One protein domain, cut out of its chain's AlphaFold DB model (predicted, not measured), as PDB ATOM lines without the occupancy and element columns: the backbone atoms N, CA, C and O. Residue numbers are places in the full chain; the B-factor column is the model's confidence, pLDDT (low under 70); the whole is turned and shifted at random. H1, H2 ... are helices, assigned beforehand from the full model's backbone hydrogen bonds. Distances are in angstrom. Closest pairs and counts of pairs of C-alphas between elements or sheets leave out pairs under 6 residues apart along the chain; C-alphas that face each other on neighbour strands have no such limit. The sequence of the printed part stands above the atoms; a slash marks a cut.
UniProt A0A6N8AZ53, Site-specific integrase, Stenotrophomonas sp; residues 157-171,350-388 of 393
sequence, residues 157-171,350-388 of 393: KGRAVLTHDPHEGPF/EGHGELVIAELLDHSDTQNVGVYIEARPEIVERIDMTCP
ATOM      1  N   LYS A 157      38.914  22.274  -4.749       62.38
ATOM      2  CA  LYS A 157      40.006  22.669  -5.625       62.38
ATOM      3  C   LYS A 157      39.439  23.633  -6.657       62.38
ATOM      4  O   LYS A 157      38.394  23.377  -7.235       62.38
ATOM      5  N   GLY A 158      40.115  24.759  -6.852       68.31
ATOM      6  CA  GLY A 158      39.750  25.691  -7.912       68.31
ATOM      7  C   GLY A 158      38.624  26.678  -7.611       68.31
ATOM      8  O   GLY A 158      38.434  27.572  -8.424       68.31
ATOM      9  N   ARG A 159      37.956  26.622  -6.446       78.25
ATOM     10  CA  ARG A 159      36.843  27.538  -6.111       78.25
ATOM     11  C   ARG A 159      37.167  29.008  -6.392       78.25
ATOM     12  O   ARG A 159      36.417  29.655  -7.096       78.25
ATOM     13  N   ALA A 160      38.305  29.502  -5.904       79.75
ATOM     14  CA  ALA A 160      38.705  30.897  -6.102       79.75
ATOM     15  C   ALA A 160      38.881  31.290  -7.582       79.75
ATOM     16  O   ALA A 160      38.743  32.457  -7.924       79.75
ATOM     17  N   VAL A 161      39.219  30.331  -8.448       82.44
ATOM     18  CA  VAL A 161      39.327  30.555  -9.896       82.44
ATOM     19  C   VAL A 161      37.936  30.552 -10.524       82.44
ATOM     20  O   VAL A 161      37.614  31.488 -11.240       82.44
ATOM     21  N   LEU A 162      37.104  29.557 -10.196       80.19
ATOM     22  CA  LEU A 162      35.738  29.431 -10.722       80.19
ATOM     23  C   LEU A 162      34.852  30.619 -10.341       80.19
ATOM     24  O   LEU A 162      34.089  31.108 -11.160       80.19
ATOM     25  N   THR A 163      34.970  31.106  -9.106       77.12
ATOM     26  CA  THR A 163      34.188  32.248  -8.618       77.12
ATOM     27  C   THR A 163      34.845  33.592  -8.914       77.12
ATOM     28  O   THR A 163      34.393  34.594  -8.366       77.12
ATOM     29  N   HIS A 164      35.952  33.619  -9.675       81.75
ATOM     30  CA  HIS A 164      36.757  34.821  -9.927       81.75
ATOM     31  C   HIS A 164      36.985  35.655  -8.656       81.75
ATOM     32  O   HIS A 164      36.792  36.867  -8.637       81.75
ATOM     33  N   ASP A 165      37.375  34.998  -7.561       83.94
ATOM     34  CA  ASP A 165      37.477  35.631  -6.243       83.94
ATOM     35  C   ASP A 165      38.444  36.838  -6.278       83.94
ATOM     36  O   ASP A 165      39.563  36.708  -6.789       83.94
ATOM     37  N   PRO A 166      38.063  38.016  -5.752       83.75
ATOM     38  CA  PRO A 166      38.884  39.221  -5.853       83.75
ATOM     39  C   PRO A 166      40.184  39.214  -5.045       83.75
ATOM     40  O   PRO A 166      41.102  39.983  -5.335       83.75
ATOM     41  N   HIS A 167      40.314  38.320  -4.068       84.06
ATOM     42  CA  HIS A 167      41.472  38.253  -3.179       84.06
ATOM     43  C   HIS A 167      42.345  37.021  -3.418       84.06
ATOM     44  O   HIS A 167      43.550  37.065  -3.176       84.06
ATOM     45  N   GLU A 168      41.753  35.914  -3.852       83.19
ATOM     46  CA  GLU A 168      42.421  34.630  -4.062       83.19
ATOM     47  C   GLU A 168      42.406  34.207  -5.536       83.19
ATOM     48  O   GLU A 168      43.293  33.475  -5.976       83.19
ATOM     49  N   GLY A 169      41.428  34.647  -6.320       86.00
ATOM     50  CA  GLY A 169      41.282  34.303  -7.730       86.00
ATOM     51  C   GLY A 169      42.311  34.978  -8.642       86.00
ATOM     52  O   GLY A 169      43.233  35.663  -8.173       86.00
ATOM     53  N   PRO A 170      42.199  34.760  -9.964       91.94
ATOM     54  CA  PRO A 170      43.009  35.493 -10.928       91.94
ATOM     55  C   PRO A 170      42.795  37.012 -10.785       91.94
ATOM     56  O   PRO A 170      41.746  37.492 -10.349       91.94
ATOM     57  N   PHE A 171      43.836  37.768 -11.113       94.12
ATOM     58  CA  PHE A 171      43.704  39.179 -11.472       94.12
ATOM     59  C   PHE A 171      42.860  39.318 -12.740       94.12
ATOM     60  O   PHE A 171      43.014  38.502 -13.654       94.12
ATOM     61  N   GLU A 350      42.538  32.645 -24.158       87.88
ATOM     62  CA  GLU A 350      43.186  32.628 -25.478       87.88
ATOM     63  C   GLU A 350      42.899  31.329 -26.267       87.88
ATOM     64  O   GLU A 350      43.348  31.166 -27.400       87.88
ATOM     65  N   GLY A 351      42.127  30.398 -25.693       86.62
ATOM     66  CA  GLY A 351      41.676  29.176 -26.355       86.62
ATOM     67  C   GLY A 351      42.634  27.991 -26.231       86.62
ATOM     68  O   GLY A 351      42.433  26.971 -26.893       86.62
ATOM     69  N   HIS A 352      43.668  28.074 -25.388       88.88
ATOM     70  CA  HIS A 352      44.558  26.939 -25.159       88.88
ATOM     71  C   HIS A 352      43.846  25.805 -24.404       88.88
ATOM     72  O   HIS A 352      43.193  26.014 -23.384       88.88
ATOM     73  N   GLY A 353      44.002  24.571 -24.896       86.69
ATOM     74  CA  GLY A 353      43.459  23.374 -24.245       86.69
ATOM     75  C   GLY A 353      44.234  22.952 -22.989       86.69
ATOM     76  O   GLY A 353      45.341  23.429 -22.725       86.69
ATOM     77  N   GLU A 354      43.685  21.992 -22.235       87.44
ATOM     78  CA  GLU A 354      44.232  21.564 -20.933       87.44
ATOM     79  C   GLU A 354      45.700  21.140 -20.992       87.44
ATOM     80  O   GLU A 354      46.482  21.499 -20.116       87.44
ATOM     81  N   LEU A 355      46.090  20.391 -22.027       86.31
ATOM     82  CA  LEU A 355      47.463  19.906 -22.182       86.31
ATOM     83  C   LEU A 355      48.456  21.058 -22.373       86.31
ATOM     84  O   LEU A 355      49.534  21.041 -21.784       86.31
ATOM     85  N   VAL A 356      48.079  22.083 -23.144       88.25
ATOM     86  CA  VAL A 356      48.925  23.261 -23.376       88.25
ATOM     87  C   VAL A 356      49.053  24.074 -22.092       88.25
ATOM     88  O   VAL A 356      50.158  24.438 -21.700       88.25
ATOM     89  N   ILE A 357      47.952  24.297 -21.373       88.19
ATOM     90  CA  ILE A 357      47.991  25.008 -20.089       88.19
ATOM     91  C   ILE A 357      48.809  24.219 -19.057       88.19
ATOM     92  O   ILE A 357      49.627  24.804 -18.345       88.19
ATOM     93  N   ALA A 358      48.651  22.893 -18.989       87.06
ATOM     94  CA  ALA A 358      49.465  22.027 -18.137       87.06
ATOM     95  C   ALA A 358      50.960  22.165 -18.467       87.06
ATOM     96  O   ALA A 358      51.785  22.306 -17.560       87.06
ATOM     97  N   GLU A 359      51.304  22.205 -19.755       86.88
ATOM     98  CA  GLU A 359      52.670  22.374 -20.250       86.88
ATOM     99  C   GLU A 359      53.264  23.745 -19.875       86.88
ATOM    100  O   GLU A 359      54.400  23.840 -19.379       86.88
ATOM    101  N   LEU A 360      52.490  24.820 -20.045       87.50
ATOM    102  CA  LEU A 360      52.887  26.177 -19.664       87.50
ATOM    103  C   LEU A 360      53.079  26.304 -18.145       87.50
ATOM    104  O   LEU A 360      54.053  26.894 -17.671       87.50
ATOM    105  N   LEU A 361      52.206  25.672 -17.362       86.38
ATOM    106  CA  LEU A 361      52.268  25.670 -15.904       86.38
ATOM    107  C   LEU A 361      53.290  24.696 -15.315       86.38
ATOM    108  O   LEU A 361      53.502  24.724 -14.099       86.38
ATOM    109  N   ASP A 362      53.930  23.861 -16.128       82.62
ATOM    110  CA  ASP A 362      54.832  22.809 -15.661       82.62
ATOM    111  C   ASP A 362      54.132  21.761 -14.762       82.62
ATOM    112  O   ASP A 362      54.662  21.312 -13.742       82.62
ATOM    113  N   HIS A 363      52.895  21.392 -15.101       80.50
ATOM    114  CA  HIS A 363      52.173  20.303 -14.446       80.50
ATOM    115  C   HIS A 363      52.583  18.932 -15.005       80.50
ATOM    116  O   HIS A 363      52.966  18.799 -16.164       80.50
ATOM    117  N   SER A 364      52.508  17.903 -14.157       67.94
ATOM    118  CA  SER A 364      52.685  16.501 -14.569       67.94
ATOM    119  C   SER A 364      51.384  15.864 -15.063       67.94
ATOM    120  O   SER A 364      51.426  14.830 -15.715       67.94
ATOM    121  N   ASP A 365      50.244  16.454 -14.702       70.88
ATOM    122  CA  ASP A 365      48.899  15.975 -15.001       70.88
ATOM    123  C   ASP A 365      47.947  17.157 -15.256       70.88
ATOM    124  O   ASP A 365      48.269  18.318 -14.979       70.88
ATOM    125  N   THR A 366      46.760  16.861 -15.784       75.38
ATOM    126  CA  THR A 366      45.713  17.852 -16.073       75.38
ATOM    127  C   THR A 366      44.666  17.967 -14.965       75.38
ATOM    128  O   THR A 366      43.770  18.801 -15.068       75.38
ATOM    129  N   GLN A 367      44.786  17.217 -13.856       67.00
ATOM    130  CA  GLN A 367      43.719  17.077 -12.846       67.00
ATOM    131  C   GLN A 367      43.267  18.401 -12.222       67.00
ATOM    132  O   GLN A 367      42.171  18.495 -11.681       67.00
ATOM    133  N   ASN A 368      44.135  19.414 -12.232       73.00
ATOM    134  CA  ASN A 368      43.850  20.725 -11.653       73.00
ATOM    135  C   ASN A 368      43.745  21.832 -12.718       73.00
ATOM    136  O   ASN A 368      43.704  23.004 -12.354       73.00
ATOM    137  N   VAL A 369      43.767  21.477 -14.009       80.12
ATOM    138  CA  VAL A 369      43.768  22.433 -15.126       80.12
ATOM    139  C   VAL A 369      42.358  22.741 -15.620       80.12
ATOM    140  O   VAL A 369      42.103  23.897 -15.948       80.12
ATOM    141  N   GLY A 370      41.442  21.765 -15.589       78.19
ATOM    142  CA  GLY A 370      40.055  21.936 -16.051       78.19
ATOM    143  C   GLY A 370      39.350  23.149 -15.436       78.19
ATOM    144  O   GLY A 370      38.681  23.898 -16.136       78.19
ATOM    145  N   VAL A 371      39.655  23.455 -14.171       81.00
ATOM    146  CA  VAL A 371      39.179  24.647 -13.447       81.00
ATOM    147  C   VAL A 371      39.410  25.959 -14.219       81.00
ATOM    148  O   VAL A 371      38.582  26.862 -14.156       81.00
ATOM    149  N   TYR A 372      40.536  26.105 -14.926       83.00
ATOM    150  CA  TYR A 372      40.839  27.331 -15.677       83.00
ATOM    151  C   TYR A 372      40.015  27.448 -16.959       83.00
ATOM    152  O   TYR A 372      39.688  28.559 -17.367       83.00
ATOM    153  N   ILE A 373      39.679  26.313 -17.576       79.62
ATOM    154  CA  ILE A 373      38.824  26.265 -18.763       79.62
ATOM    155  C   ILE A 373      37.375  26.514 -18.357       79.62
ATOM    156  O   ILE A 373      36.711  27.340 -18.970       79.62
ATOM    157  N   GLU A 374      36.910  25.865 -17.290       77.62
ATOM    158  CA  GLU A 374      35.566  26.051 -16.731       77.62
ATOM    159  C   GLU A 374      35.296  27.505 -16.315       77.62
ATOM    160  O   GLU A 374      34.166  27.969 -16.405       77.62
ATOM    161  N   ALA A 375      36.333  28.247 -15.918       71.94
ATOM    162  CA  ALA A 375      36.225  29.656 -15.542       71.94
ATOM    163  C   ALA A 375      36.060  30.630 -16.731       71.94
ATOM    164  O   ALA A 375      36.022  31.844 -16.508       71.94
ATOM    165  N   ARG A 376      35.991  30.143 -17.981       75.44
ATOM    166  CA  ARG A 376      35.755  30.993 -19.160       75.44
ATOM    167  C   ARG A 376      34.354  31.621 -19.102       75.44
ATOM    168  O   ARG A 376      33.394  30.878 -18.894       75.44
ATOM    169  N   PRO A 377      34.208  32.936 -19.369       63.34
ATOM    170  CA  PRO A 377      32.911  33.622 -19.330       63.34
ATOM    171  C   PRO A 377      31.832  32.918 -20.163       63.34
ATOM    172  O   PRO A 377      30.739  32.682 -19.676       63.34
ATOM    173  N   GLU A 378      32.184  32.453 -21.363       60.75
ATOM    174  CA  GLU A 378      31.284  31.733 -22.282       60.75
ATOM    175  C   GLU A 378      30.702  30.431 -21.692       60.75
ATOM    176  O   GLU A 378      29.610  29.995 -22.062       60.75
ATOM    177  N   ILE A 379      31.454  29.770 -20.804       59.91
ATOM    178  CA  ILE A 379      31.049  28.523 -20.146       59.91
ATOM    179  C   ILE A 379      30.241  28.843 -18.888       59.91
ATOM    180  O   ILE A 379      29.204  28.220 -18.669       59.91
ATOM    181  N   VAL A 380      30.669  29.841 -18.110       56.72
ATOM    182  CA  VAL A 380      29.943  30.326 -16.927       56.72
ATOM    183  C   VAL A 380      28.554  30.849 -17.317       56.72
ATOM    184  O   VAL A 380      27.564  30.403 -16.749       56.72
ATOM    185  N   GLU A 381      28.451  31.673 -18.364       52.84
ATOM    186  CA  GLU A 381      27.174  32.183 -18.884       52.84
ATOM    187  C   GLU A 381      26.257  31.060 -19.392       52.84
ATOM    188  O   GLU A 381      25.042  31.110 -19.207       52.84
ATOM    189  N   ARG A 382      26.816  30.001 -19.998       47.81
ATOM    190  CA  ARG A 382      26.042  28.811 -20.395       47.81
ATOM    191  C   ARG A 382      25.483  28.051 -19.199       47.81
ATOM    192  O   ARG A 382      24.351  27.573 -19.281       47.81
ATOM    193  N   ILE A 383      26.259  27.921 -18.125       49.31
ATOM    194  CA  ILE A 383      25.830  27.258 -16.887       49.31
ATOM    195  C   ILE A 383      24.737  28.086 -16.202       49.31
ATOM    196  O   ILE A 383      23.697  27.531 -15.850       49.31
ATOM    197  N   ASP A 384      24.910  29.405 -16.108       43.03
ATOM    198  CA  ASP A 384      23.905  30.309 -15.536       43.03
ATOM    199  C   ASP A 384      22.608  30.327 -16.366       43.03
ATOM    200  O   ASP A 384      21.511  30.346 -15.808       43.03
ATOM    201  N   MET A 385      22.695  30.212 -17.699       47.50
ATOM    202  CA  MET A 385      21.519  30.073 -18.574       47.50
ATOM    203  C   MET A 385      20.811  28.712 -18.460       47.50
ATOM    204  O   MET A 385      19.607  28.635 -18.706       47.50
ATOM    205  N   THR A 386      21.519  27.629 -18.113       40.84
ATOM    206  CA  THR A 386      20.918  26.285 -17.963       40.84
ATOM    207  C   THR A 386      20.473  25.959 -16.539       40.84
ATOM    208  O   THR A 386      19.701  25.019 -16.354       40.84
ATOM    209  N   CYS A 387      20.885  26.746 -15.546       42.47
ATOM    210  CA  CYS A 387      20.422  26.636 -14.170       42.47
ATOM    211  C   CYS A 387      19.767  27.952 -13.719       42.47
ATOM    212  O   CYS A 387      20.357  28.679 -12.917       42.47
ATOM    213  N   PRO A 388      18.531  28.263 -14.166       40.53
ATOM    214  CA  PRO A 388      17.746  29.286 -13.503       40.53
ATOM    215  C   PRO A 388      17.455  28.764 -12.096       40.53
ATOM    216  O   PRO A 388      16.578  27.923 -11.894       40.53
TER     217      PRO A 388
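AT A GLANCE: This is residues 157 to 171 and 350 to 388 of the 393 residues of the protein "Site-specific integrase" of Stenotrophomonas sp (UniProt A0A6N8AZ53). Three helices, H2, H3 and H4, are strung out in a long row, with the short H3 in the middle, and a small separate piece, residues 157 to 171 with H1, sits at the side of that row with H1 packed on H3. Contacts between the helices are few: H1 and H3 are the one pair that touches, and H4, the longest helix by residues, makes one end of the length without touching any helix. The printed part has 54 residues with four named helices, in the order H1, H2, H3, H4 along the chain, and no named strand; the class is all helix, and the helices hold 27 of the residues. The whole is only just loose, close to compact, with a radius of gyration of the C-alphas of 12.1 A, and its outline is elongated, spanning 37 by 24 by 20 A.

IN THESE COORDINATES: Begin at Lys 157, the first printed residue, with its C-alpha at (40.006, 22.669, -5.625). Two residues on you reach H1, residues 159 to 162, which starts at C-alpha 159, (36.843, 27.538, -6.111), and measures 5.1 A from first to last C-alpha. Residues 163 to 171 follow without a named element, and the print then jumps to Glu 350. Look next for H2, residues 354 to 361, which measures 10.3 A. After it, residues 362 to 369 lead to H3, residues 370 to 374, which measures 6.1 A. Find C-alpha 377 at (32.911, 33.622, -19.330); from there H4, residues 377 to 386, runs 14.1 A to C-alpha 386 at (20.918, 26.285, -17.963). Residues 387 and 388 come after it.

HOW THE PARTS SIT: Start from H3 and go outward. H1 and H3 touch, with 5 pairs of C-alphas within 8 A; look at Leu 162 and Val 371, whose C-alphas are the closest of the two helices at 6.5 A. Their centres are 9.1 A apart. H2 and H3 are close but not clearly touching, and their closest C-alphas are those of Glu 354 and Gly 370, 6.4 A apart. H3 and H4 are also close but not clearly touching: the closest C-alphas, those of Glu 374 and Val 380, are 7.1 A apart, and the centres are 13.0 A apart. H1 and H2 are apart, as are H1 and H4, and H2 and H4. In the backbones of H2, H3 and H4 you will find each O i to N i+4 pair within hydrogen-bond range. H1, with 4 residues, is too short for such a pair; its 1 pair of O i and N i+3 is within range.

THE WHOLE: The two C-alphas farthest apart are those of Asp 362 and Pro 388, at 37.7 A, while the first and last printed C-alphas, of Lys 157 and Pro 388, are 24.5 A apart. Residues 172 to 349 are cut out and not printed; across this cut, C-alphas 171 and 350 are 15.5 A apart, and the link from H1 to H2 lies across it. Of the links that are printed whole, H2 to H3 is short, with 8 residues, and H3 to H4 is tight, with 2 residues. In the B-factor column the mean pLDDT of the printed part is 74.3. Look for values under 70 at residues 157 to 158, at residues 364 and 367, and at residues 377 to 388, of which 377 to 386 belong to H4, whose mean is 52.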